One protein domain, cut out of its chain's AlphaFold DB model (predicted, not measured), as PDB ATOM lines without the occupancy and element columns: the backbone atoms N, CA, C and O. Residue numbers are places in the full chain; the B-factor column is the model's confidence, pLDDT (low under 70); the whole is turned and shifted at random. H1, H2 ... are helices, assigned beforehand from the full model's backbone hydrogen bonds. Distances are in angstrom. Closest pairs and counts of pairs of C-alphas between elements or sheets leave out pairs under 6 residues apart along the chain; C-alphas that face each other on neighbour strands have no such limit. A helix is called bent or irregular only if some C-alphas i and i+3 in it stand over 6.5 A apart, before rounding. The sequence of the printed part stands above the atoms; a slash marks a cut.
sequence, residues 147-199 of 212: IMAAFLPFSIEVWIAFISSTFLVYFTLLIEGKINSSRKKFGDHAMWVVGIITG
ATOM      1  N   ILE A 147      25.679 -17.792 -20.990       78.38
ATOM      2  CA  ILE A 147      25.126 -16.430 -21.068       78.38
ATOM      3  C   ILE A 147      23.646 -16.463 -21.476       78.38
ATOM      4  O   ILE A 147      22.848 -15.686 -20.963       78.38
ATOM      5  N   MET A 148      23.254 -17.399 -22.346       79.12
ATOM      6  CA  MET A 148      21.856 -17.532 -22.773       79.12
ATOM      7  C   MET A 148      21.000 -18.324 -21.779       79.12
ATOM      8  O   MET A 148      19.778 -18.314 -21.892       79.12
ATOM      9  N   ALA A 149      21.610 -18.947 -20.761       80.62
ATOM     10  CA  ALA A 149      20.902 -19.725 -19.744       80.62
ATOM     11  C   ALA A 149      19.852 -18.908 -18.973       80.62
ATOM     12  O   ALA A 149      18.862 -19.473 -18.524       80.62
ATOM     13  N   ALA A 150      20.022 -17.586 -18.865       80.00
ATOM     14  CA  ALA A 150      19.031 -16.706 -18.244       80.00
ATOM     15  C   ALA A 150      17.735 -16.567 -19.069       80.00
ATOM     16  O   ALA A 150      16.674 -16.318 -18.503       80.00
ATOM     17  N   PHE A 151      17.810 -16.749 -20.391       81.62
ATOM     18  CA  PHE A 151      16.666 -16.647 -21.305       81.62
ATOM     19  C   PHE A 151      16.025 -18.004 -21.622       81.62
ATOM     20  O   PHE A 151      14.898 -18.034 -22.100       81.62
ATOM     21  N   LEU A 152      16.709 -19.115 -21.321       82.38
ATOM     22  CA  LEU A 152      16.216 -20.486 -21.509       82.38
ATOM     23  C   LEU A 152      14.886 -20.821 -20.800       82.38
ATOM     24  O   LEU A 152      14.123 -21.598 -21.371       82.38
ATOM     25  N   PRO A 153      14.578 -20.307 -19.588       87.88
ATOM     26  CA  PRO A 153      13.372 -20.712 -18.864       87.88
ATOM     27  C   PRO A 153      12.056 -20.311 -19.543       87.88
ATOM     28  O   PRO A 153      11.024 -20.915 -19.261       87.88
ATOM     29  N   PHE A 154      12.078 -19.303 -20.421       88.62
ATOM     30  CA  PHE A 154      10.888 -18.770 -21.078       88.62
ATOM     31  C   PHE A 154      11.034 -18.832 -22.598       88.62
ATOM     32  O   PHE A 154      12.062 -18.448 -23.154       88.62
ATOM     33  N   SER A 155       9.984 -19.287 -23.286       89.12
ATOM     34  CA  SER A 155       9.954 -19.292 -24.749       89.12
ATOM     35  C   SER A 155       9.912 -17.866 -25.311       89.12
ATOM     36  O   SER A 155       9.503 -16.915 -24.638       89.12
ATOM     37  N   ILE A 156      10.294 -17.709 -26.582       89.94
ATOM     38  CA  ILE A 156      10.211 -16.424 -27.292       89.94
ATOM     39  C   ILE A 156       8.789 -15.838 -27.281       89.94
ATOM     40  O   ILE A 156       8.621 -14.625 -27.214       89.94
ATOM     41  N   GLU A 157       7.768 -16.695 -27.276       93.62
ATOM     42  CA  GLU A 157       6.360 -16.298 -27.208       93.62
ATOM     43  C   GLU A 157       6.039 -15.568 -25.900       93.62
ATOM     44  O   GLU A 157       5.386 -14.526 -25.922       93.62
ATOM     45  N   VAL A 158       6.555 -16.065 -24.770       93.75
ATOM     46  CA  VAL A 158       6.383 -15.426 -23.456       93.75
ATOM     47  C   VAL A 158       7.067 -14.063 -23.435       93.75
ATOM     48  O   VAL A 158       6.482 -13.093 -22.958       93.75
ATOM     49  N   TRP A 159       8.271 -13.954 -24.003       91.94
ATOM     50  CA  TRP A 159       8.974 -12.672 -24.112       91.94
ATOM     51  C   TRP A 159       8.217 -11.660 -24.980       91.94
ATOM     52  O   TRP A 159       8.088 -10.497 -24.593       91.94
ATOM     53  N   ILE A 160       7.661 -12.090 -26.117       94.50
ATOM     54  CA  ILE A 160       6.833 -11.239 -26.986       94.50
ATOM     55  C   ILE A 160       5.565 -10.790 -26.253       94.50
ATOM     56  O   ILE A 160       5.230  -9.605 -26.291       94.50
ATOM     57  N   ALA A 161       4.878 -11.703 -25.562       94.38
ATOM     58  CA  ALA A 161       3.674 -11.397 -24.791       94.38
ATOM     59  C   ALA A 161       3.956 -10.423 -23.634       94.38
ATOM     60  O   ALA A 161       3.184  -9.502 -23.375       94.38
ATOM     61  N   PHE A 162       5.093 -10.587 -22.959       92.69
ATOM     62  CA  PHE A 162       5.529  -9.698 -21.890       92.69
ATOM     63  C   PHE A 162       5.801  -8.274 -22.399       92.69
ATOM     64  O   PHE A 162       5.321  -7.292 -21.822       92.69
ATOM     65  N   ILE A 163       6.520  -8.153 -23.519       92.44
ATOM     66  CA  ILE A 163       6.806  -6.861 -24.154       92.44
ATOM     67  C   ILE A 163       5.507  -6.203 -24.640       92.44
ATOM     68  O   ILE A 163       5.283  -5.023 -24.370       92.44
ATOM     69  N   SER A 164       4.620  -6.950 -25.305       93.62
ATOM     70  CA  SER A 164       3.356  -6.407 -25.821       93.62
ATOM     71  C   SER A 164       2.430  -5.934 -24.699       93.62
ATOM     72  O   SER A 164       1.914  -4.818 -24.767       93.62
ATOM     73  N   SER A 165       2.294  -6.711 -23.621       92.19
ATOM     74  CA  SER A 165       1.543  -6.309 -22.428       92.19
ATOM     75  C   SER A 165       2.114  -5.036 -21.798       92.19
ATOM     76  O   SER A 165       1.356  -4.156 -21.394       92.19
ATOM     77  N   THR A 166       3.442  -4.899 -21.746       89.81
ATOM     78  CA  THR A 166       4.105  -3.698 -21.210       89.81
ATOM     79  C   THR A 166       3.779  -2.455 -22.043       89.81
ATOM     80  O   THR A 166       3.454  -1.403 -21.489       89.81
ATOM     81  N   PHE A 167       3.796  -2.576 -23.374       90.69
ATOM     82  CA  PHE A 167       3.413  -1.484 -24.273       90.69
ATOM     83  C   PHE A 167       1.938  -1.095 -24.145       90.69
ATOM     84  O   PHE A 167       1.625   0.096 -24.185       90.69
ATOM     85  N   LEU A 168       1.041  -2.066 -23.966       92.88
ATOM     86  CA  LEU A 168      -0.385  -1.796 -23.765       92.88
ATOM     87  C   LEU A 168      -0.628  -0.980 -22.492       92.88
ATOM     88  O   LEU A 168      -1.282   0.058 -22.556       92.88
ATOM     89  N   VAL A 169      -0.045  -1.397 -21.362       89.12
ATOM     90  CA  VAL A 169      -0.144  -0.664 -20.086       89.12
ATOM     91  C   VAL A 169       0.393   0.756 -20.237       89.12
ATOM     92  O   VAL A 169      -0.254   1.721 -19.833       89.12
ATOM     93  N   TYR A 170       1.556   0.899 -20.871       86.31
ATOM     94  CA  TYR A 170       2.148   2.201 -21.141       86.31
ATOM     95  C   TYR A 170       1.226   3.108 -21.973       86.31
ATOM     96  O   TYR A 170       1.054   4.288 -21.656       86.31
ATOM     97  N   PHE A 171       0.591   2.564 -23.011       87.56
ATOM     98  CA  PHE A 171      -0.313   3.316 -23.877       87.56
ATOM     99  C   PHE A 171      -1.571   3.794 -23.142       87.56
ATOM    100  O   PHE A 171      -1.960   4.954 -23.290       87.56
ATOM    101  N   THR A 172      -2.173   2.948 -22.301       86.81
ATOM    102  CA  THR A 172      -3.323   3.335 -21.468       86.81
ATOM    103  C   THR A 172      -2.981   4.510 -20.551       86.81
ATOM    104  O   THR A 172      -3.756   5.463 -20.468       86.81
ATOM    105  N   LEU A 173      -1.796   4.503 -19.934       84.38
ATOM    106  CA  LEU A 173      -1.343   5.591 -19.063       84.38
ATOM    107  C   LEU A 173      -1.098   6.902 -19.817       84.38
ATOM    108  O   LEU A 173      -1.387   7.977 -19.296       84.38
ATOM    109  N   LEU A 174      -0.600   6.845 -21.056       83.69
ATOM    110  CA  LEU A 174      -0.459   8.046 -21.884       83.69
ATOM    111  C   LEU A 174      -1.815   8.662 -22.241       83.69
ATOM    112  O   LEU A 174      -1.951   9.888 -22.247       83.69
ATOM    113  N   ILE A 175      -2.811   7.823 -22.540       86.06
ATOM    114  CA  ILE A 175      -4.180   8.281 -22.802       86.06
ATOM    115  C   ILE A 175      -4.744   8.954 -21.551       86.06
ATOM    116  O   ILE A 175      -5.246  10.075 -21.643       86.06
ATOM    117  N   GLU A 176      -4.614   8.313 -20.389       82.88
ATOM    118  CA  GLU A 176      -5.055   8.877 -19.112       82.88
ATOM    119  C   GLU A 176      -4.360  10.211 -18.819       82.88
ATOM    120  O   GLU A 176      -5.025  11.199 -18.512       82.88
ATOM    121  N   GLY A 177      -3.039  10.286 -18.995       80.31
ATOM    122  CA  GLY A 177      -2.271  11.512 -18.787       80.31
ATOM    123  C   GLY A 177      -2.720  12.662 -19.689       80.31
ATOM    124  O   GLY A 177      -2.789  13.809 -19.240       80.31
ATOM    125  N   LYS A 178      -3.091  12.360 -20.941       79.50
ATOM    126  CA  LYS A 178      -3.602  13.347 -21.901       79.50
ATOM    127  C   LYS A 178      -5.020  13.814 -21.562       79.50
ATOM    128  O   LYS A 178      -5.307  14.997 -21.722       79.50
ATOM    129  N   ILE A 179      -5.894  12.910 -21.114       82.94
ATOM    130  CA  ILE A 179      -7.284  13.230 -20.749       82.94
ATOM    131  C   ILE A 179      -7.337  13.997 -19.423       82.94
ATOM    132  O   ILE A 179      -8.026  15.007 -19.321       82.94
ATOM    133  N   ASN A 180      -6.588  13.550 -18.417       79.88
ATOM    134  CA  ASN A 180      -6.654  14.056 -17.045       79.88
ATOM    135  C   ASN A 180      -5.710  15.250 -16.779       79.88
ATOM    136  O   ASN A 180      -5.421  15.557 -15.627       79.88
ATOM    137  N   SER A 181      -5.170  15.893 -17.829       70.44
ATOM    138  CA  SER A 181      -4.141  16.954 -17.744       70.44
ATOM    139  C   SER A 181      -3.095  16.676 -16.649       70.44
ATOM    140  O   SER A 181      -2.728  17.539 -15.846       70.44
ATOM    141  N   SER A 182      -2.669  15.413 -16.559       66.38
ATOM    142  CA  SER A 182      -1.822  14.959 -15.465       66.38
ATOM    143  C   SER A 182      -0.430  15.554 -15.633       66.38
ATOM    144  O   SER A 182       0.133  15.571 -16.728       66.38
ATOM    145  N   ARG A 183       0.156  16.041 -14.536       63.44
ATOM    146  CA  ARG A 183       1.455  16.737 -14.541       63.44
ATOM    147  C   ARG A 183       2.658  15.821 -14.826       63.44
ATOM    148  O   ARG A 183       3.773  16.327 -14.952       63.44
ATOM    149  N   LYS A 184       2.451  14.501 -14.893       69.31
ATOM    150  CA  LYS A 184       3.505  13.499 -15.119       69.31
ATOM    151  C   LYS A 184       3.959  13.530 -16.580       69.31
ATOM    152  O   LYS A 184       3.155  13.412 -17.502       69.31
ATOM    153  N   LYS A 185       5.262  13.692 -16.801       74.75
ATOM    154  CA  LYS A 185       5.869  13.738 -18.138       74.75
ATOM    155  C   LYS A 185       5.955  12.333 -18.745       74.75
ATOM    156  O   LYS A 185       5.783  11.324 -18.065       74.75
ATOM    157  N   PHE A 186       6.271  12.264 -20.040       73.06
ATOM    158  CA  PHE A 186       6.527  11.009 -20.767       73.06
ATOM    159  C   PHE A 186       7.509  10.084 -20.023       73.06
ATOM    160  O   PHE A 186       7.219   8.909 -19.809       73.06
ATOM    161  N   GLY A 187       8.639  10.634 -19.561       76.31
ATOM    162  CA  GLY A 187       9.657   9.870 -18.831       76.31
ATOM    163  C   GLY A 187       9.171   9.317 -17.489       76.31
ATOM    164  O   GLY A 187       9.598   8.237 -17.090       76.31
ATOM    165  N   ASP A 188       8.229   9.999 -16.832       80.88
ATOM    166  CA  ASP A 188       7.713   9.590 -15.522       80.88
ATOM    167  C   ASP A 188       6.841   8.336 -15.641       80.88
ATOM    168  O   ASP A 188       6.940   7.428 -14.818       80.88
ATOM    169  N   HIS A 189       6.032   8.248 -16.702       81.06
ATOM    170  CA  HIS A 189       5.217   7.065 -16.984       81.06
ATOM    171  C   HIS A 189       6.085   5.861 -17.364       81.06
ATOM    172  O   HIS A 189       5.852   4.760 -16.869       81.06
ATOM    173  N   ALA A 190       7.122   6.067 -18.184       83.12
ATOM    174  CA  ALA A 190       8.054   5.003 -18.556       83.12
ATOM    175  C   ALA A 190       8.813   4.453 -17.335       83.12
ATOM    176  O   ALA A 190       8.849   3.243 -17.118       83.12
ATOM    177  N   MET A 191       9.354   5.337 -16.491       82.81
ATOM    178  CA  MET A 191      10.051   4.942 -15.262       82.81
ATOM    179  C   MET A 191       9.121   4.272 -14.249       82.81
ATOM    180  O   MET A 191       9.535   3.338 -13.567       82.81
ATOM    181  N   TRP A 192       7.858   4.697 -14.168       83.06
ATOM    182  CA  TRP A 192       6.864   4.060 -13.303       83.06
ATOM    183  C   TRP A 192       6.554   2.624 -13.739       83.06
ATOM    184  O   TRP A 192       6.592   1.720 -12.905       83.06
ATOM    185  N   VAL A 193       6.333   2.388 -15.038       85.62
ATOM    186  CA  VAL A 193       6.100   1.038 -15.582       85.62
ATOM    187  C   VAL A 193       7.312   0.131 -15.329       85.62
ATOM    188  O   VAL A 193       7.151  -0.986 -14.841       85.62
ATOM    189  N   VAL A 194       8.532   0.623 -15.570       85.12
ATOM    190  CA  VAL A 194       9.773  -0.121 -15.281       85.12
ATOM    191  C   VAL A 194       9.918  -0.425 -13.785       85.12
ATOM    192  O   VAL A 194      10.302  -1.536 -13.420       85.12
ATOM    193  N   GLY A 195       9.585   0.524 -12.907       84.75
ATOM    194  CA  GLY A 195       9.652   0.337 -11.454       84.75
ATOM    195  C   GLY A 195       8.664  -0.705 -10.923       84.75
ATOM    196  O   GLY A 195       8.982  -1.411  -9.967       84.75
ATOM    197  N   ILE A 196       7.498  -0.854 -11.558       84.56
ATOM    198  CA  ILE A 196       6.536  -1.922 -11.238       84.56
ATOM    199  C   ILE A 196       7.063  -3.274 -11.701       84.56
ATOM    200  O   ILE A 196       7.073  -4.228 -10.929       84.56
ATOM    201  N   ILE A 197       7.529  -3.348 -12.948       86.88
ATOM    202  CA  ILE A 197       7.989  -4.599 -13.563       86.88
ATOM    203  C   ILE A 197       9.213  -5.164 -12.842       86.88
ATOM    204  O   ILE A 197       9.318  -6.370 -12.640       86.88
ATOM    205  N   THR A 198      10.137  -4.297 -12.440       86.69
ATOM    206  CA  THR A 198      11.346  -4.704 -11.711       86.69
ATOM    207  C   THR A 198      11.101  -4.896 -10.212       86.69
ATOM    208  O   THR A 198      12.029  -5.255  -9.490       86.69
ATOM    209  N   GLY A 199       9.873  -4.653  -9.730       83.25
ATOM    210  CA  GLY A 199       9.521  -4.731  -8.312       83.25
ATOM    211  C   GLY A 199      10.247  -3.708  -7.434       83.25
ATOM    212  O   GLY A 199      10.284  -3.871  -6.219       83.25
TER     213      GLY A 199
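This is residues 147 to 199 of the 212 residues of the protein "Lig_chan-Glu_bd domain-containing protein" of Daphnia pulex (UniProt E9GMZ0). A lopsided helical hairpin: one long helix, H1, makes the length of a rod, and a shorter helix, H2, folds back slantwise over residues 166 to 174 of it. The other part of H1 has no partner helix, and residues 152 to 158 and 160 to 165 stand free, while residues 147 to 155, with no named element, make the tail at that end. The printed part has 53 residues with two named helices, H1 then H2, and no named strand; the class is all helix. The whole is loose, with a radius of gyration of the C-alphas of 14.2 A, and spans 44 by 18 by 14 A.

H1, residues 156 to 179, touches H2, residues 186 to 197, with its residues 166 to 174 alone. Their closest C-alphas are those of Tyr 170 and Val 193, 6.9 A apart. The two run opposite ways at a steep tilt of 43 degrees and form a helical hairpin. Their centres are 11.1 A apart. In H1 and H2 every O i to N i+4 pair is within hydrogen-bond range.

H1 has 24 residues and measures 35.0 A from C-alpha 156 at (10.211, -16.424, -27.292) to C-alpha 179 at (-7.284, 13.230, -20.749). H2 has 12 residues and measures 17.3 A from its first to its last C-alpha; it ends with C-alpha 197 at (7.989, -4.599, -13.563). Neither helix is bent.

The two C-alphas farthest apart are those of Ile 147 and Ser 181, 44.5 A. The printed part has no cut. The link from H1 to H2, 6 residues, is short. The mean pLDDT of the printed part is 84.2, and residues 182 to 184, in that link, are under 70.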